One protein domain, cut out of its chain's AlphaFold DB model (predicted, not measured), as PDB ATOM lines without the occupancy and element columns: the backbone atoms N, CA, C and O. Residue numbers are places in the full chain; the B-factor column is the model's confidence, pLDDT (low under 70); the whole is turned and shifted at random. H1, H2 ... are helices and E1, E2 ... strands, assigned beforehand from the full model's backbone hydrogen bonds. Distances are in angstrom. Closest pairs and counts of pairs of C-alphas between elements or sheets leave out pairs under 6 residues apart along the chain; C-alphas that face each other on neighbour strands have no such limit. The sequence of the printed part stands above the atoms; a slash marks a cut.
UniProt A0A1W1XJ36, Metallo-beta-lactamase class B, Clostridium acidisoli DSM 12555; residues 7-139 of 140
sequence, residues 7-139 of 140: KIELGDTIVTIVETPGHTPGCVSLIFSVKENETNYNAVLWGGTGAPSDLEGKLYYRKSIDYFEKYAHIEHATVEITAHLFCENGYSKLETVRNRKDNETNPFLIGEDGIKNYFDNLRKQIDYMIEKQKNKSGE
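What this domain is: This is residues 7 to 139 of the 140 residues of the protein "Metallo-beta-lactamase class B" of Clostridium acidisoli DSM 12555 (UniProt A0A1W1XJ36). A strongly twisted sheet of five strands has H1 over one face, and the long helix H3 lies side by side with H1, running opposite ways; the first part of H3 meets the sheet at E5 and its far end reaches beyond the sheet. The small helix H2 lies off the sheet, away from H1 and H3, and residues 98 to 103 stick out. The printed part has 133 residues with five named strands and three named helices, in the order E1 E2 E3 E4 H1 E5 H2 H3; the sheet is mixed, in the order E1, E2, E3, E4, E5. The class is mixed, helices and strands; the whole is compact by its radius of gyration of the C-alphas, 16.3 A, but elongated in outline, spanning 57 by 32 by 21 A.

Where its parts are: E1, residues 7 to 10, begins at C-alpha 7 (-40.976, -8.694, 37.566). E2 is residues 13 to 19, E3 residues 28 to 36, 25.0 A long, and E4 residues 39 to 46, 22.6 A long. H1, residues 55 to 74, is 29.5 A long and begins at C-alpha 55 (-61.535, -18.298, 16.042). E5 is residues 77 to 82 and H2 residues 90 to 99. H3, residues 111 to 137, is 39.8 A long and ends at C-alpha 137 (-67.743, -20.296, 8.104).

How they stand to each other: E1 to E4 form a meander, each strand the antiparallel neighbour of the one before; E1 and E2, E2 and E3, and E3 and E4 are hairpins. N 8 and O 15 are 2.8 A apart, N 16 and O 31 2.8 A, and N 34 and O 41 2.8 A. E5, an edge strand like E1, is parallel to E4, with N 44 and O 79 2.9 A apart. E4, H1 and E5 are a strand-helix-strand unit, two parallel neighbour strands with a helix between, and its crossover is right-handed. H1 is on one face of the sheet, giving two layers, helix over sheet, at a height of 9.0 A; it lies over E3 and E4 and only just runs along the strands, at 27 degrees to E3 on the local plane. The closest C-alphas of H1 and E3 are those of Ala 72 and Ile 31, 7.1 A apart. H1 and H3 touch at a shallow tilt of 12 degrees, opposite ways, the closest C-alphas being those of Arg 62 and Arg 123, 6.4 A. H3 only grazes the sheet, with residues 111 to 119; the closest C-alphas of E5 and H3 are those of Thr 78 and Gly 111, 4.1 A. H2 is not on the sheet and is apart from H1 and H3. In H2 and H3 every O i to N i+4 pair is within hydrogen-bond range; in H1 14 of 16 are.

The domain as a whole: The C-alphas of Glu 38 and Glu 139, the two farthest apart, are 58.3 A from each other. The printed part has no cut. The link from H2 to H3 is long, with 11 residues. Mean pLDDT of the printed part is 94.4; residues 138 to 139 are under 70.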
ATOM      1  N   LYS A   7     -42.435  -8.682  37.657       95.88
ATOM      2  CA  LYS A   7     -40.976  -8.694  37.566       95.88
ATOM      3  C   LYS A   7     -40.408  -9.670  38.587       95.88
ATOM      4  O   LYS A   7     -40.790  -9.640  39.758       95.88
ATOM      5  N   ILE A   8     -39.534 -10.560  38.131       95.00
ATOM      6  CA  ILE A   8     -38.772 -11.478  38.977       95.00
ATOM      7  C   ILE A   8     -37.310 -11.057  38.913       95.00
ATOM      8  O   ILE A   8     -36.732 -10.989  37.832       95.00
ATOM      9  N   GLU A   9     -36.723 -10.792  40.075       94.19
ATOM     10  CA  GLU A   9     -35.317 -10.422  40.209       94.19
ATOM     11  C   GLU A   9     -34.489 -11.652  40.594       94.19
ATOM     12  O   GLU A   9     -34.834 -12.389  41.522       94.19
ATOM     13  N   LEU A  10     -33.403 -11.883  39.858       91.06
ATOM     14  CA  LEU A  10     -32.459 -12.979  40.045       91.06
ATOM     15  C   LEU A  10     -31.042 -12.395  40.051       91.06
ATOM     16  O   LEU A  10     -30.385 -12.306  39.012       91.06
ATOM     17  N   GLY A  11     -30.590 -11.951  41.225       91.81
ATOM     18  CA  GLY A  11     -29.385 -11.123  41.318       91.81
ATOM     19  C   GLY A  11     -29.590  -9.824  40.541       91.81
ATOM     20  O   GLY A  11     -30.565  -9.120  40.785       91.81
ATOM     21  N   ASP A  12     -28.720  -9.554  39.569       86.50
ATOM     22  CA  ASP A  12     -28.779  -8.341  38.741       86.50
ATOM     23  C   ASP A  12     -29.677  -8.488  37.497       86.50
ATOM     24  O   ASP A  12     -29.810  -7.554  36.708       86.50
ATOM     25  N   THR A  13     -30.277  -9.663  37.274       89.12
ATOM     26  CA  THR A  13     -31.180  -9.898  36.136       89.12
ATOM     27  C   THR A  13     -32.632  -9.713  36.547       89.12
ATOM     28  O   THR A  13     -33.100 -10.326  37.505       89.12
ATOM     29  N   ILE A  14     -33.364  -8.922  35.766       93.50
ATOM     30  CA  ILE A  14     -34.809  -8.754  35.893       93.50
ATOM     31  C   ILE A  14     -35.481  -9.489  34.736       93.50
ATOM     32  O   ILE A  14     -35.125  -9.288  33.576       93.50
ATOM     33  N   VAL A  15     -36.461 -10.331  35.062       96.69
ATOM     34  CA  VAL A  15     -37.341 -10.993  34.096       96.69
ATOM     35  C   VAL A  15     -38.750 -10.435  34.261       96.69
ATOM     36  O   VAL A  15     -39.390 -10.652  35.290       96.69
ATOM     37  N   THR A  16     -39.240  -9.729  33.249       98.06
ATOM     38  CA  THR A  16     -40.634  -9.296  33.143       98.06
ATOM     39  C   THR A  16     -41.450 -10.418  32.505       98.06
ATOM     40  O   THR A  16     -41.173 -10.845  31.384       98.06
ATOM     41  N   ILE A  17     -42.463 -10.901  33.221       97.88
ATOM     42  CA  ILE A  17     -43.429 -11.893  32.745       97.88
ATOM     43  C   ILE A  17     -44.667 -11.155  32.250       97.88
ATOM     44  O   ILE A  17     -45.252 -10.364  32.988       97.88
ATOM     45  N   VAL A  18     -45.089 -11.448  31.024       98.12
ATOM     46  CA  VAL A  18     -46.309 -10.900  30.427       98.12
ATOM     47  C   VAL A  18     -47.227 -12.052  30.055       98.12
ATOM     48  O   VAL A  18     -46.808 -12.992  29.377       98.12
ATOM     49  N   GLU A  19     -48.478 -12.005  30.498       97.50
ATOM     50  CA  GLU A  19     -49.477 -12.989  30.097       97.50
ATOM     51  C   GLU A  19     -49.841 -12.785  28.624       97.50
ATOM     52  O   GLU A  19     -50.241 -11.704  28.190       97.50
ATOM     53  N   THR A  20     -49.692 -13.844  27.830       96.88
ATOM     54  CA  THR A  20     -49.918 -13.816  26.382       96.88
ATOM     55  C   THR A  20     -50.781 -15.004  25.962       96.88
ATOM     56  O   THR A  20     -50.314 -15.882  25.228       96.88
ATOM     57  N   PRO A  21     -52.042 -15.078  26.435       95.69
ATOM     58  CA  PRO A  21     -52.929 -16.190  26.133       95.69
ATOM     59  C   PRO A  21     -53.240 -16.278  24.637       95.69
ATOM     60  O   PRO A  21     -53.167 -15.304  23.883       95.69
ATOM     61  N   GLY A  22     -53.617 -17.472  24.201       94.31
ATOM     62  CA  GLY A  22     -53.893 -17.773  22.801       94.31
ATOM     63  C   GLY A  22     -53.368 -19.158  22.492       94.31
ATOM     64  O   GLY A  22     -54.148 -20.102  22.499       94.31
ATOM     65  N   HIS A  23     -52.047 -19.288  22.311       94.62
ATOM     66  CA  HIS A  23     -51.390 -20.577  22.053       94.62
ATOM     67  C   HIS A  23     -51.806 -21.642  23.077       94.62
ATOM     68  O   HIS A  23     -52.192 -22.754  22.724       94.62
ATOM     69  N   THR A  24     -51.793 -21.247  24.350       94.25
ATOM     70  CA  THR A  24     -52.479 -21.921  25.451       94.25
ATOM     71  C   THR A  24     -53.112 -20.858  26.361       94.25
ATOM     72  O   THR A  24     -52.716 -19.688  26.290       94.25
ATOM     73  N   PRO A  25     -54.076 -21.213  27.234       93.75
ATOM     74  CA  PRO A  25     -54.662 -20.254  28.177       93.75
ATOM     75  C   PRO A  25     -53.657 -19.661  29.175       93.75
ATOM     76  O   PRO A  25     -53.829 -18.528  29.599       93.75
ATOM     77  N   GLY A  26     -52.616 -20.416  29.544       94.06
ATOM     78  CA  GLY A  26     -51.585 -19.999  30.506       94.06
ATOM     79  C   GLY A  26     -50.258 -19.591  29.865       94.06
ATOM     80  O   GLY A  26     -49.229 -19.628  30.533       94.06
ATOM     81  N   CYS A  27     -50.250 -19.299  28.563       95.31
ATOM     82  CA  CYS A  27     -49.037 -18.900  27.859       95.31
ATOM     83  C   CYS A  27     -48.536 -17.547  28.386       95.31
ATOM     84  O   CYS A  27     -49.319 -16.616  28.578       95.31
ATOM     85  N   VAL A  28     -47.226 -17.448  28.600       96.69
ATOM     86  CA  VAL A  28     -46.545 -16.219  29.016       96.69
ATOM     87  C   VAL A  28     -45.370 -15.947  28.096       96.69
ATOM     88  O   VAL A  28     -44.700 -16.880  27.656       96.69
ATOM     89  N   SER A  29     -45.104 -14.674  27.847       97.69
ATOM     90  CA  SER A  29     -43.925 -14.195  27.135       97.69
ATOM     91  C   SER A  29     -43.019 -13.437  28.095       97.69
ATOM     92  O   SER A  29     -43.476 -12.911  29.114       97.69
ATOM     93  N   LEU A  30     -41.722 -13.428  27.803       98.00
ATOM     94  CA  LEU A  30     -40.706 -12.932  28.727       98.00
ATOM     95  C   LEU A  30     -39.913 -11.798  28.098       98.00
ATOM     96  O   LEU A  30     -39.545 -11.874  26.927       98.00
ATOM     97  N   ILE A  31     -39.592 -10.796  28.909       98.38
ATOM     98  CA  ILE A  31     -38.566  -9.807  28.591       98.38
ATOM     99  C   ILE A  31     -37.502  -9.871  29.669       98.38
ATOM    100  O   ILE A  31     -37.822  -9.926  30.857       98.38
ATOM    101  N   PHE A  32     -36.240  -9.931  29.269       97.50
ATOM    102  CA  PHE A  32     -35.131 -10.006  30.211       97.50
ATOM    103  C   PHE A  32     -33.867  -9.389  29.633       97.50
ATOM    104  O   PHE A  32     -33.657  -9.369  28.416       97.50
ATOM    105  N   SER A  33     -33.012  -8.891  30.522       95.25
ATOM    106  CA  SER A  33     -31.729  -8.324  30.125       95.25
ATOM    107  C   SER A  33     -30.735  -9.419  29.739       95.25
ATOM    108  O   SER A  33     -30.609 -10.445  30.407       95.25
ATOM    109  N   VAL A  34     -30.006  -9.180  28.655       94.69
ATOM    110  CA  VAL A  34     -28.901 -10.003  28.161       94.69
ATOM    111  C   VAL A  34     -27.670  -9.125  27.974       94.69
ATOM    112  O   VAL A  34     -27.785  -7.923  27.741       94.69
ATOM    113  N   LYS A  35     -26.483  -9.720  28.063       93.31
ATOM    114  CA  LYS A  35     -25.213  -9.005  27.923       93.31
ATOM    115  C   LYS A  35     -24.410  -9.600  26.773       93.31
ATOM    116  O   LYS A  35     -24.209 -10.811  26.720       93.31
ATOM    117  N   GLU A  36     -23.943  -8.748  25.867       91.94
ATOM    118  CA  GLU A  36     -22.925  -9.094  24.875       91.94
ATOM    119  C   GLU A  36     -21.740  -8.141  25.047       91.94
ATOM    120  O   GLU A  36     -21.891  -6.920  24.961       91.94
ATOM    121  N   ASN A  37     -20.555  -8.706  25.296       87.94
ATOM    122  CA  ASN A  37     -19.366  -7.960  25.721       87.94
ATOM    123  C   ASN A  37     -19.692  -7.088  26.941       87.94
ATOM    124  O   ASN A  37     -20.183  -7.622  27.926       87.94
ATOM    125  N   GLU A  38     -19.467  -5.774  26.894       91.25
ATOM    126  CA  GLU A  38     -19.798  -4.846  27.989       91.25
ATOM    127  C   GLU A  38     -21.145  -4.125  27.815       91.25
ATOM    128  O   GLU A  38     -21.480  -3.246  28.606       91.25
ATOM    129  N   THR A  39     -21.942  -4.511  26.814       93.50
ATOM    130  CA  THR A  39     -23.218  -3.857  26.501       93.50
ATOM    131  C   THR A  39     -24.398  -4.723  26.933       93.50
ATOM    132  O   THR A  39     -24.479  -5.905  26.595       93.50
ATOM    133  N   ASN A  40     -25.334  -4.114  27.663       94.88
ATOM    134  CA  ASN A  40     -26.608  -4.731  28.024       94.88
ATOM    135  C   ASN A  40     -27.672  -4.427  26.964       94.88
ATOM    136  O   ASN A  40     -27.760  -3.306  26.464       94.88
ATOM    137  N   TYR A  41     -28.514  -5.415  26.688       97.12
ATOM    138  CA  TYR A  41     -29.665  -5.339  25.795       97.12
ATOM    139  C   TYR A  41     -30.870  -5.981  26.475       97.12
ATOM    140  O   TYR A  41     -30.705  -6.771  27.402       97.12
ATOM    141  N   ASN A  42     -32.073  -5.705  25.980       97.81
ATOM    142  CA  ASN A  42     -33.274  -6.414  26.406       97.81
ATOM    143  C   ASN A  42     -33.752  -7.343  25.289       97.81
ATOM    144  O   ASN A  42     -33.865  -6.944  24.124       97.81
ATOM    145  N   ALA A  43     -33.993  -8.596  25.664       98.31
ATOM    146  CA  ALA A  43     -34.466  -9.642  24.781       98.31
ATOM    147  C   ALA A  43     -35.949  -9.900  25.003       98.31
ATOM    148  O   ALA A  43     -36.400  -9.958  26.145       98.31
ATOM    149  N   VAL A  44     -36.685 -10.113  23.914       98.44
ATOM    150  CA  VAL A  44     -38.034 -10.681  23.955       98.44
ATOM    151  C   VAL A  44     -37.979 -12.174  23.670       98.44
ATOM    152  O   VAL A  44     -37.260 -12.621  22.776       98.44
ATOM    153  N   LEU A  45     -38.793 -12.934  24.395       97.69
ATOM    154  CA  LEU A  45     -39.111 -14.321  24.093       97.69
ATOM    155  C   LEU A  45     -40.624 -14.467  23.987       97.69
ATOM    156  O   LEU A  45     -41.338 -14.379  24.989       97.69
ATOM    157  N   TRP A  46     -41.108 -14.699  22.766       96.25
ATOM    158  CA  TRP A  46     -42.521 -14.965  22.512       96.25
ATOM    159  C   TRP A  46     -42.884 -16.393  22.930       96.25
ATOM    160  O   TRP A  46     -42.326 -17.369  22.429       96.25
ATOM    161  N   GLY A  47     -43.822 -16.508  23.868       91.56
ATOM    162  CA  GLY A  47     -44.071 -17.732  24.630       91.56
ATOM    163  C   GLY A  47     -44.745 -18.884  23.891       91.56
ATOM    164  O   GLY A  47     -44.736 -20.012  24.383       91.56
ATOM    165  N   GLY A  48     -45.362 -18.637  22.735       89.88
ATOM    166  CA  GLY A  48     -46.095 -19.675  22.016       89.88
ATOM    167  C   GLY A  48     -46.320 -19.313  20.562       89.88
ATOM    168  O   GLY A  48     -47.087 -18.410  20.267       89.88
ATOM    169  N   THR A  49     -45.675 -20.029  19.642       85.94
ATOM    170  CA  THR A  49     -45.712 -19.725  18.199       85.94
ATOM    171  C   THR A  49     -46.875 -20.391  17.458       85.94
ATOM    172  O   THR A  49     -47.191 -20.017  16.330       85.94
ATOM    173  N   GLY A  50     -47.530 -21.386  18.064       89.94
ATOM    174  CA  GLY A  50     -48.644 -22.101  17.442       89.94
ATOM    175  C   GLY A  50     -49.958 -21.325  17.535       89.94
ATOM    176  O   GLY A  50     -50.486 -21.133  18.630       89.94
ATOM    177  N   ALA A  51     -50.527 -20.941  16.393       92.19
ATOM    178  CA  ALA A  51     -51.844 -20.312  16.350       92.19
ATOM    179  C   ALA A  51     -52.959 -21.284  16.807       92.19
ATOM    180  O   ALA A  51     -52.941 -22.457  16.418       92.19
ATOM    181  N   PRO A  52     -53.966 -20.819  17.571       94.50
ATOM    182  CA  PRO A  52     -55.095 -21.655  17.994       94.50
ATOM    183  C   PRO A  52     -55.957 -22.124  16.822       94.50
ATOM    184  O   PRO A  52     -56.028 -21.466  15.783       94.50
ATOM    185  N   SER A  53     -56.650 -23.253  16.975       94.31
ATOM    186  CA  SER A  53     -57.480 -23.835  15.911       94.31
ATOM    187  C   SER A  53     -58.840 -23.145  15.767       94.31
ATOM    188  O   SER A  53     -59.322 -22.965  14.644       94.31
ATOM    189  N   ASP A  54     -59.431 -22.681  16.863       94.88
ATOM    190  CA  ASP A  54     -60.693 -21.949  16.893       94.88
ATOM    191  C   ASP A  54     -60.495 -20.437  16.670       94.88
ATOM    192  O   ASP A  54     -59.376 -19.919  16.701       94.88
ATOM    193  N   LEU A  55     -61.582 -19.728  16.359       95.69
ATOM    194  CA  LEU A  55     -61.535 -18.298  16.042       95.69
ATOM    195  C   LEU A  55     -61.300 -17.438  17.292       95.69
ATOM    196  O   LEU A  55     -60.592 -16.436  17.218       95.69
ATOM    197  N   GLU A  56     -61.885 -17.818  18.426       94.81
ATOM    198  CA  GLU A  56     -61.787 -17.061  19.672       94.81
ATOM    199  C   GLU A  56     -60.336 -17.030  20.173       94.81
ATOM    200  O   GLU A  56     -59.782 -15.954  20.414       94.81
ATOM    201  N   GLY A  57     -59.674 -18.185  20.207       95.81
ATOM    202  CA  GLY A  57     -58.263 -18.320  20.542       95.81
ATOM    203  C   GLY A  57     -57.360 -17.501  19.621       95.81
ATOM    204  O   GLY A  57     -56.438 -16.840  20.103       95.81
ATOM    205  N   LYS A  58     -57.634 -17.459  18.308       97.44
ATOM    206  CA  LYS A  58     -56.866 -16.605  17.380       97.44
ATOM    207  C   LYS A  58     -57.030 -15.119  17.687       97.44
ATOM    208  O   LYS A  58     -56.054 -14.375  17.611       97.44
ATOM    209  N   LEU A  59     -58.233 -14.677  18.054       96.81
ATOM    210  CA  LEU A  59     -58.473 -13.287  18.448       96.81
ATOM    211  C   LEU A  59     -57.751 -12.938  19.756       96.81
ATOM    212  O   LEU A  59     -57.214 -11.835  19.865       96.81
ATOM    213  N   TYR A  60     -57.684 -13.861  20.722       96.31
ATOM    214  CA  TYR A  60     -56.853 -13.679  21.917       96.31
ATOM    215  C   TYR A  60     -55.369 -13.611  21.572       96.31
ATOM    216  O   TYR A  60     -54.715 -12.646  21.951       96.31
ATOM    217  N   TYR A  61     -54.863 -14.550  20.771       97.94
ATOM    218  CA  TYR A  61     -53.476 -14.554  20.304       97.94
ATOM    219  C   TYR A  61     -53.098 -13.221  19.640       97.94
ATOM    220  O   TYR A  61     -52.065 -12.629  19.946       97.94
ATOM    221  N   ARG A  62     -53.977 -12.698  18.775       98.12
ATOM    222  CA  ARG A  62     -53.792 -11.411  18.092       98.12
ATOM    223  C   ARG A  62     -53.723 -10.222  19.053       98.12
ATOM    224  O   ARG A  62     -52.937  -9.307  18.810       98.12
ATOM    225  N   LYS A  63     -54.522 -10.223  20.125       98.25
ATOM    226  CA  LYS A  63     -54.458  -9.203  21.188       98.25
ATOM    227  C   LYS A  63     -53.183  -9.337  22.020       98.25
ATOM    228  O   LYS A  63     -52.587  -8.324  22.366       98.25
ATOM    229  N   SER A  64     -52.761 -10.565  22.306       98.38
ATOM    230  CA  SER A  64     -51.540 -10.852  23.063       98.38
ATOM    231  C   SER A  64     -50.284 -10.358  22.347       98.38
ATOM    232  O   SER A  64     -49.374  -9.877  23.015       98.38
ATOM    233  N   ILE A  65     -50.253 -10.399  21.007       98.50
ATOM    234  CA  ILE A  65     -49.168  -9.788  20.226       98.50
ATOM    235  C   ILE A  65     -49.072  -8.282  20.517       98.50
ATOM    236  O   ILE A  65     -48.017  -7.817  20.936       98.50
ATOM    237  N   ASP A  66     -50.170  -7.533  20.360       98.44
ATOM    238  CA  ASP A  66     -50.177  -6.078  20.610       98.44
ATOM    239  C   ASP A  66     -49.850  -5.745  22.066       98.44
ATOM    240  O   ASP A  66     -49.261  -4.707  22.365       98.44
ATOM    241  N   TYR A  67     -50.294  -6.592  22.994       98.56
ATOM    242  CA  TYR A  67     -50.037  -6.393  24.411       98.56
ATOM    243  C   TYR A  67     -48.553  -6.558  24.727       98.56
ATOM    244  O   TYR A  67     -47.958  -5.675  25.339       98.56
ATOM    245  N   PHE A  68     -47.936  -7.634  24.246       98.56
ATOM    246  CA  PHE A  68     -46.525  -7.897  24.489       98.56
ATOM    247  C   PHE A  68     -45.600  -6.926  23.741       98.56
ATOM    248  O   PHE A  68     -44.609  -6.477  24.314       98.56
ATOM    249  N   GLU A  69     -45.955  -6.512  22.518       98.56
ATOM    250  CA  GLU A  69     -45.217  -5.491  21.757       98.56
ATOM    251  C   GLU A  69     -45.107  -4.166  22.535       98.56
ATOM    252  O   GLU A  69     -44.056  -3.524  22.517       98.56
ATOM    253  N   LYS A  70     -46.138  -3.777  23.303       98.50
ATOM    254  CA  LYS A  70     -46.069  -2.586  24.172       98.50
ATOM    255  C   LYS A  70     -44.997  -2.715  25.250       98.50
ATOM    256  O   LYS A  70     -44.269  -1.756  25.485       98.50
ATOM    257  N   TYR A  71     -44.890  -3.877  25.895       98.44
ATOM    258  CA  TYR A  71     -43.843  -4.121  26.890       98.44
ATOM    259  C   TYR A  71     -42.459  -4.132  26.240       98.44
ATOM    260  O   TYR A  71     -41.546  -3.501  26.763       98.44
ATOM    261  N   ALA A  72     -42.323  -4.767  25.072       98.44
ATOM    262  CA  ALA A  72     -41.078  -4.769  24.306       98.44
ATOM    263  C   ALA A  72     -40.606  -3.348  23.969       98.44
ATOM    264  O   ALA A  72     -39.427  -3.040  24.131       98.44
ATOM    265  N   HIS A  73     -41.528  -2.467  23.572       98.19
ATOM    266  CA  HIS A  73     -41.233  -1.061  23.312       98.19
ATOM    267  C   HIS A  73     -40.865  -0.290  24.591       98.19
ATOM    268  O   HIS A  73     -39.888   0.450  24.599       98.19
ATOM    269  N   ILE A  74     -41.629  -0.445  25.680       97.44
ATOM    270  CA  ILE A  74     -41.343   0.218  26.971       97.44
ATOM    271  C   ILE A  74     -39.962  -0.182  27.503       97.44
ATOM    272  O   ILE A  74     -39.263   0.643  28.085       97.44
ATOM    273  N   GLU A  75     -39.574  -1.440  27.312       96.69
ATOM    274  CA  GLU A  75     -38.291  -1.967  27.769       96.69
ATOM    275  C   GLU A  75     -37.180  -1.855  26.711       96.69
ATOM    276  O   GLU A  75     -36.113  -2.422  26.915       96.69
ATOM    277  N   HIS A  76     -37.373  -1.111  25.612       97.69
ATOM    278  CA  HIS A  76     -36.345  -0.903  24.577       97.69
ATOM    279  C   HIS A  76     -35.705  -2.215  24.094       97.69
ATOM    280  O   HIS A  76     -34.480  -2.354  23.991       97.69
ATOM    281  N   ALA A  77     -36.539  -3.231  23.866       98.50
ATOM    282  CA  ALA A  77     -36.055  -4.520  23.423       98.50
ATOM    283  C   ALA A  77     -35.444  -4.417  22.022       98.50
ATOM    284  O   ALA A  77     -35.969  -3.757  21.128       98.50
ATOM    285  N   THR A  78     -34.324  -5.103  21.836       98.62
ATOM    286  CA  THR A  78     -33.556  -5.099  20.580       98.62
ATOM    287  C   THR A  78     -33.111  -6.497  20.166       98.62
ATOM    288  O   THR A  78     -32.584  -6.672  19.065       98.62
ATOM    289  N   VAL A  79     -33.333  -7.494  21.025       98.31
ATOM    290  CA  VAL A  79     -32.956  -8.887  20.802       98.31
ATOM    291  C   VAL A  79     -34.213  -9.748  20.708       98.31
ATOM    292  O   VAL A  79     -35.085  -9.675  21.570       98.31
ATOM    293  N   GLU A  80     -34.305 -10.577  19.674       97.12
ATOM    294  CA  GLU A  80     -35.366 -11.581  19.532       97.12
ATOM    295  C   GLU A  80     -34.799 -12.964  19.837       97.12
ATOM    296  O   GLU A  80     -33.772 -13.349  19.281       97.12
ATOM    297  N   ILE A  81     -35.474 -13.704  20.717       94.31
ATOM    298  CA  ILE A  81     -35.193 -15.106  21.012       94.31
ATOM    299  C   ILE A  81     -36.489 -15.902  20.860       94.31
ATOM    300  O   ILE A  81     -37.563 -15.479  21.284       94.31
ATOM    301  N   THR A  82     -36.372 -17.116  20.333       89.25
ATOM    302  CA  THR A  82     -37.497 -18.032  20.154       89.25
ATOM    303  C   THR A  82     -37.293 -19.323  20.936       89.25
ATOM    304  O   THR A  82     -36.186 -19.858  21.016       89.25
ATOM    305  N   ALA A  83     -38.387 -19.875  21.466       85.25
ATOM    306  CA  ALA A  83     -38.406 -21.226  22.026       85.25
ATOM    307  C   ALA A  83     -38.229 -22.319  20.948       85.25
ATOM    308  O   ALA A  83     -37.898 -23.463  21.262       85.25
ATOM    309  N   HIS A  84     -38.444 -21.982  19.673       89.38
ATOM    310  CA  HIS A  84     -38.460 -22.923  18.559       89.38
ATOM    311  C   HIS A  84     -37.517 -22.474  17.439       89.38
ATOM    312  O   HIS A  84     -37.869 -21.634  16.618       89.38
ATOM    313  N   LEU A  85     -36.333 -23.087  17.349       88.62
ATOM    314  CA  LEU A  85     -35.262 -22.685  16.419       88.62
ATOM    315  C   LEU A  85     -35.593 -22.817  14.921       88.62
ATOM    316  O   LEU A  85     -34.849 -22.302  14.087       88.62
ATOM    317  N   PHE A  86     -36.682 -23.506  14.563       89.19
ATOM    318  CA  PHE A  86     -37.176 -23.527  13.182       89.19
ATOM    319  C   PHE A  86     -37.873 -22.212  12.786       89.19
ATOM    320  O   PHE A  86     -38.010 -21.939  11.596       89.19
ATOM    321  N   CYS A  87     -38.314 -21.409  13.758       88.94
ATOM    322  CA  CYS A  87     -38.826 -20.056  13.548       88.94
ATOM    323  C   CYS A  87     -37.672 -19.052  13.440       88.94
ATOM    324  O   CYS A  87     -36.562 -19.323  13.899       88.94
ATOM    325  N   GLU A  88     -37.946 -17.889  12.845       91.19
ATOM    326  CA  GLU A  88     -37.038 -16.726  12.818       91.19
ATOM    327  C   GLU A  88     -35.598 -17.028  12.364       91.19
ATOM    328  O   GLU A  88     -34.641 -16.374  12.778       91.19
ATOM    329  N   ASN A  89     -35.428 -18.038  11.504       92.88
ATOM    330  CA  ASN A  89     -34.128 -18.538  11.049       92.88
ATOM    331  C   ASN A  89     -33.177 -18.940  12.197       92.88
ATOM    332  O   ASN A  89     -31.958 -18.868  12.032       92.88
ATOM    333  N   GLY A  90     -33.705 -19.387  13.344       93.25
ATOM    334  CA  GLY A  90     -32.935 -19.655  14.563       93.25
ATOM    335  C   GLY A  90     -31.718 -20.562  14.354       93.25
ATOM    336  O   GLY A  90     -30.624 -20.228  14.804       93.25
ATOM    337  N   TYR A  91     -31.855 -21.658  13.599       95.31
ATOM    338  CA  TYR A  91     -30.710 -22.521  13.263       95.31
ATOM    339  C   TYR A  91     -29.609 -21.792  12.482       95.31
ATOM    340  O   TYR A  91     -28.427 -21.977  12.770       95.31
ATOM    341  N   SER A  92     -29.981 -20.938  11.526       95.62
ATOM    342  CA  SER A  92     -29.008 -20.150  10.769       95.62
ATOM    343  C   SER A  92     -28.361 -19.078  11.642       95.62
ATOM    344  O   SER A  92     -27.153 -18.897  11.544       95.62
ATOM    345  N   LYS A  93     -29.123 -18.404  12.517       95.62
ATOM    346  CA  LYS A  93     -28.576 -17.426  13.474       95.62
ATOM    347  C   LYS A  93     -27.539 -18.074  14.397       95.62
ATOM    348  O   LYS A  93     -26.476 -17.500  14.613       95.62
ATOM    349  N   LEU A  94     -27.810 -19.284  14.899       95.06
ATOM    350  CA  LEU A  94     -26.859 -20.037  15.726       95.06
ATOM    351  C   LEU A  94     -25.576 -20.391  14.970       95.06
ATOM    352  O   LEU A  94     -24.486 -20.240  15.519       95.06
ATOM    353  N   GLU A  95     -25.690 -20.839  13.720       95.81
ATOM    354  CA  GLU A  95     -24.516 -21.144  12.897       95.81
ATOM    355  C   GLU A  95     -23.708 -19.879  12.583       95.81
ATOM    356  O   GLU A  95     -22.480 -19.899  12.651       95.81
ATOM    357  N   THR A  96     -24.377 -18.751  12.327       95.62
ATOM    358  CA  THR A  96     -23.714 -17.451  12.191       95.62
ATOM    359  C   THR A  96     -22.965 -17.088  13.469       95.62
ATOM    360  O   THR A  96     -21.784 -16.788  13.378       95.62
ATOM    361  N   VAL A  97     -23.586 -17.177  14.654       94.50
ATOM    362  CA  VAL A  97     -22.911 -16.892  15.937       94.50
ATOM    363  C   VAL A  97     -21.689 -17.788  16.147       94.50
ATOM    364  O   VAL A  97     -20.651 -17.295  16.579       94.50
ATOM    365  N   ARG A  98     -21.779 -19.082  15.814       94.81
ATOM    366  CA  ARG A  98     -20.672 -20.042  15.966       94.81
ATOM    367  C   ARG A  98     -19.444 -19.677  15.127       94.81
ATOM    368  O   ARG A  98     -18.326 -19.927  15.563       94.81
ATOM    369  N   ASN A  99     -19.658 -19.117  13.939       96.00
ATOM    370  CA  ASN A  99     -18.594 -18.772  12.990       96.00
ATOM    371  C   ASN A  99     -18.276 -17.269  12.958       96.00
ATOM    372  O   ASN A  99     -17.482 -16.828  12.125       96.00
ATOM    373  N   ARG A 100     -18.915 -16.491  13.836       94.12
ATOM    374  CA  ARG A 100     -18.838 -15.033  13.867       94.12
ATOM    375  C   ARG A 100     -17.438 -14.563  14.250       94.12
ATOM    376  O   ARG A 100     -16.838 -15.099  15.181       94.12
ATOM    377  N   LYS A 101     -16.943 -13.522  13.581       91.69
ATOM    378  CA  LYS A 101     -15.719 -12.796  13.970       91.69
ATOM    379  C   LYS A 101     -16.039 -11.669  14.955       91.69
ATOM    380  O   LYS A 101     -17.152 -11.157  14.963       91.69
ATOM    381  N   ASP A 102     -15.052 -11.225  15.733       83.75
ATOM    382  CA  ASP A 102     -15.235 -10.254  16.832       83.75
ATOM    383  C   ASP A 102     -15.932  -8.934  16.441       83.75
ATOM    384  O   ASP A 102     -16.519  -8.268  17.290       83.75
ATOM    385  N   ASN A 103     -15.884  -8.541  15.167       84.88
ATOM    386  CA  ASN A 103     -16.463  -7.300  14.646       84.88
ATOM    387  C   ASN A 103     -17.776  -7.484  13.862       84.88
ATOM    388  O   ASN A 103     -18.295  -6.514  13.310       84.88
ATOM    389  N   GLU A 104     -18.300  -8.703  13.773       91.19
ATOM    390  CA  GLU A 104     -19.558  -8.982  13.085       91.19
ATOM    391  C   GLU A 104     -20.749  -8.834  14.047       91.19
ATOM    392  O   GLU A 104     -20.710  -9.248  15.211       91.19
ATOM    393  N   THR A 105     -21.841  -8.245  13.555       92.12
ATOM    394  CA  THR A 105     -23.061  -8.040  14.344       92.12
ATOM    395  C   THR A 105     -23.664  -9.373  14.772       92.12
ATOM    396  O   THR A 105     -23.741 -10.323  13.990       92.12
ATOM    397  N   ASN A 106     -24.130  -9.445  16.017       95.56
ATOM    398  CA  ASN A 106     -24.872 -10.600  16.496       95.56
ATOM    399  C   ASN A 106     -26.219 -10.704  15.755       95.56
ATOM    400  O   ASN A 106     -27.013  -9.770  15.836       95.56
ATOM    401  N   PRO A 107     -26.534 -11.819  15.073       96.12
ATOM    402  CA  PRO A 107     -27.768 -11.950  14.294       96.12
ATOM    403  C   PRO A 107     -29.050 -12.000  15.146       96.12
ATOM    404  O   PRO A 107     -30.151 -11.932  14.598       96.12
ATOM    405  N   PHE A 108     -28.934 -12.147  16.470       96.81
ATOM    406  CA  PHE A 108     -30.064 -12.029  17.394       96.81
ATOM    407  C   PHE A 108     -30.365 -10.573  17.774       96.81
ATOM    408  O   PHE A 108     -31.493 -10.278  18.164       96.81
ATOM    409  N   LEU A 109     -29.395  -9.664  17.623       96.94
ATOM    410  CA  LEU A 109     -29.577  -8.230  17.823       96.94
ATOM    411  C   LEU A 109     -30.167  -7.616  16.550       96.94
ATOM    412  O   LEU A 109     -29.454  -7.310  15.598       96.94
ATOM    413  N   ILE A 110     -31.487  -7.453  16.537       97.25
ATOM    414  CA  ILE A 110     -32.234  -6.967  15.370       97.25
ATOM    415  C   ILE A 110     -32.660  -5.497  15.494       97.25
ATOM    416  O   ILE A 110     -33.189  -4.931  14.539       97.25
ATOM    417  N   GLY A 111     -32.400  -4.866  16.645       98.06
ATOM    418  CA  GLY A 111     -32.762  -3.473  16.920       98.06
ATOM    419  C   GLY A 111     -34.268  -3.274  17.126       98.06
ATOM    420  O   GLY A 111     -35.063  -4.185  16.897       98.06
ATOM    421  N   GLU A 112     -34.672  -2.076  17.554       98.19
ATOM    422  CA  GLU A 112     -36.089  -1.774  17.828       98.19
ATOM    423  C   GLU A 112     -36.955  -1.903  16.559       98.19
ATOM    424  O   GLU A 112     -38.035  -2.492  16.598       98.19
ATOM    425  N   ASP A 113     -36.445  -1.463  15.401       98.25
ATOM    426  CA  ASP A 113     -37.120  -1.643  14.109       98.25
ATOM    427  C   ASP A 113     -37.278  -3.125  13.738       98.25
ATOM    428  O   ASP A 113     -38.303  -3.536  13.187       98.25
ATOM    429  N   GLY A 114     -36.276  -3.955  14.047       98.19
ATOM    430  CA  GLY A 114     -36.352  -5.399  13.850       98.19
ATOM    431  C   GLY A 114     -37.406  -6.044  14.745       98.19
ATOM    432  O   GLY A 114     -38.184  -6.866  14.261       98.19
ATOM    433  N   ILE A 115     -37.486  -5.631  16.012       98.56
ATOM    434  CA  ILE A 115     -38.522  -6.080  16.953       98.56
ATOM    435  C   ILE A 115     -39.916  -5.683  16.463       98.56
ATOM    436  O   ILE A 115     -40.819  -6.521  16.428       98.56
ATOM    437  N   LYS A 116     -40.091  -4.443  16.002       98.31
ATOM    438  CA  LYS A 116     -41.350  -3.997  15.399       98.31
ATOM    439  C   LYS A 116     -41.728  -4.859  14.188       98.31
ATOM    440  O   LYS A 116     -42.863  -5.322  14.076       98.31
ATOM    441  N   ASN A 117     -40.778  -5.113  13.287       98.31
ATOM    442  CA  ASN A 117     -41.009  -5.948  12.106       98.31
ATOM    443  C   ASN A 117     -41.355  -7.401  12.472       98.31
ATOM    444  O   ASN A 117     -42.195  -8.018  11.814       98.31
ATOM    445  N   TYR A 118     -40.737  -7.942  13.522       97.50
ATOM    446  CA  TYR A 118     -41.061  -9.259  14.063       97.50
ATOM    447  C   TYR A 118     -42.533  -9.335  14.507       97.50
ATOM    448  O   TYR A 118     -43.275 -10.202  14.035       97.50
ATOM    449  N   PHE A 119     -43.002  -8.378  15.312       97.94
ATOM    450  CA  PHE A 119     -44.406  -8.328  15.733       97.94
ATOM    451  C   PHE A 119     -45.374  -8.059  14.574       97.94
ATOM    452  O   PHE A 119     -46.421  -8.707  14.491       97.94
ATOM    453  N   ASP A 120     -45.016  -7.189  13.624       98.38
ATOM    454  CA  ASP A 120     -45.791  -6.969  12.397       98.38
ATOM    455  C   ASP A 120     -45.991  -8.281  11.613       98.38
ATOM    456  O   ASP A 120     -47.079  -8.533  11.085       98.38
ATOM    457  N   ASN A 121     -44.971  -9.142  11.544       96.94
ATOM    458  CA  ASN A 121     -45.064 -10.431  10.860       96.94
ATOM    459  C   ASN A 121     -45.957 -11.425  11.612       96.94
ATOM    460  O   ASN A 121     -46.789 -12.079  10.976       96.94
ATOM    461  N   LEU A 122     -45.856 -11.498  12.944       96.38
ATOM    462  CA  LEU A 122     -46.771 -12.303  13.762       96.38
ATOM    463  C   LEU A 122     -48.230 -11.864  13.562       96.38
ATOM    464  O   LEU A 122     -49.105 -12.713  13.359       96.38
ATOM    465  N   ARG A 123     -48.493 -10.547  13.548       97.88
ATOM    466  CA  ARG A 123     -49.829  -9.985  13.289       97.88
ATOM    467  C   ARG A 123     -50.357 -10.378  11.915       97.88
ATOM    468  O   ARG A 123     -51.447 -10.935  11.824       97.88
ATOM    469  N   LYS A 124     -49.568 -10.173  10.855       98.12
ATOM    470  CA  LYS A 124     -49.958 -10.547   9.483       98.12
ATOM    471  C   LYS A 124     -50.346 -12.021   9.375       98.12
ATOM    472  O   LYS A 124     -51.337 -12.347   8.727       98.12
ATOM    473  N   GLN A 125     -49.576 -12.910  10.006       96.44
ATOM    474  CA  GLN A 125     -49.850 -14.345   9.968       96.44
ATOM    475  C   GLN A 125     -51.179 -14.691  10.645       96.44
ATOM    476  O   GLN A 125     -51.993 -15.401  10.053       96.44
ATOM    477  N   ILE A 126     -51.420 -14.199  11.864       97.75
ATOM    478  CA  ILE A 126     -52.654 -14.527  12.586       97.75
ATOM    479  C   ILE A 126     -53.883 -13.854  11.953       97.75
ATOM    480  O   ILE A 126     -54.933 -14.491  11.869       97.75
ATOM    481  N   ASP A 127     -53.750 -12.628  11.435       98.19
ATOM    482  CA  ASP A 127     -54.834 -11.902  10.760       98.19
ATOM    483  C   ASP A 127     -55.283 -12.655   9.495       98.19
ATOM    484  O   ASP A 127     -56.473 -12.927   9.325       98.19
ATOM    485  N   TYR A 128     -54.332 -13.143   8.686       97.81
ATOM    486  CA  TYR A 128     -54.631 -14.019   7.548       97.81
ATOM    487  C   TYR A 128     -55.395 -15.288   7.964       97.81
ATOM    488  O   TYR A 128     -56.357 -15.697   7.305       97.81
ATOM    489  N   MET A 129     -54.995 -15.933   9.066       97.00
ATOM    490  CA  MET A 129     -55.676 -17.140   9.552       97.00
ATOM    491  C   MET A 129     -57.100 -16.851  10.042       97.00
ATOM    492  O   MET A 129     -57.993 -17.673   9.821       97.00
ATOM    493  N   ILE A 130     -57.319 -15.701  10.684       97.56
ATOM    494  CA  ILE A 130     -58.638 -15.239  11.133       97.56
ATOM    495  C   ILE A 130     -59.558 -15.011   9.933       97.56
ATOM    496  O   ILE A 130     -60.673 -15.538   9.908       97.56
ATOM    497  N   GLU A 131     -59.100 -14.262   8.930       97.38
ATOM    498  CA  GLU A 131     -59.870 -13.976   7.715       97.38
ATOM    499  C   GLU A 131     -60.242 -15.262   6.975       97.38
ATOM    500  O   GLU A 131     -61.412 -15.505   6.671       97.38
ATOM    501  N   LYS A 132     -59.263 -16.148   6.773       96.31
ATOM    502  CA  LYS A 132     -59.477 -17.450   6.134       96.31
ATOM    503  C   LYS A 132     -60.516 -18.298   6.867       96.31
ATOM    504  O   LYS A 132     -61.295 -18.996   6.219       96.31
ATOM    505  N   GLN A 133     -60.524 -18.279   8.199       95.00
ATOM    506  CA  GLN A 133     -61.493 -19.045   8.983       95.00
ATOM    507  C   GLN A 133     -62.900 -18.450   8.897       95.00
ATOM    508  O   GLN A 133     -63.851 -19.204   8.709       95.00
ATOM    509  N   LYS A 134     -63.035 -17.120   8.971       93.56
ATOM    510  CA  LYS A 134     -64.329 -16.435   8.824       93.56
ATOM    511  C   LYS A 134     -64.975 -16.720   7.469       93.56
ATOM    512  O   LYS A 134     -66.164 -17.021   7.426       93.56
ATOM    513  N   ASN A 135     -64.189 -16.698   6.393       90.00
ATOM    514  CA  ASN A 135     -64.700 -16.944   5.043       90.00
ATOM    515  C   ASN A 135     -65.214 -18.381   4.877       90.00
ATOM    516  O   ASN A 135     -66.289 -18.578   4.328       90.00
ATOM    517  N   LYS A 136     -64.524 -19.378   5.449       81.62
ATOM    518  CA  LYS A 136     -65.001 -20.774   5.453       81.62
ATOM    519  C   LYS A 136     -66.298 -20.977   6.238       81.62
ATOM    520  O   LYS A 136     -67.071 -21.868   5.913       81.62
ATOM    521  N   SER A 137     -66.521 -20.203   7.297       72.19
ATOM    522  CA  SER A 137     -67.743 -20.296   8.104       72.19
ATOM    523  C   SER A 137     -68.953 -19.617   7.458       72.19
ATOM    524  O   SER A 137     -70.070 -19.915   7.863       72.19
ATOM    525  N   GLY A 138     -68.746 -18.722   6.485       61.41
ATOM    526  CA  GLY A 138     -69.815 -18.043   5.740       61.41
ATOM    527  C   GLY A 138     -70.275 -18.767   4.469       61.41
ATOM    528  O   GLY A 138     -71.204 -18.298   3.821       61.41
ATOM    529  N   GLU A 139     -69.631 -19.879   4.104       58.16
ATOM    530  CA  GLU A 139     -69.970 -20.710   2.936       58.16
ATOM    531  C   GLU A 139     -70.942 -21.869   3.261       58.16
ATOM    532  O   GLU A 139     -71.228 -22.675   2.377       58.16
TER     533      GLU A 139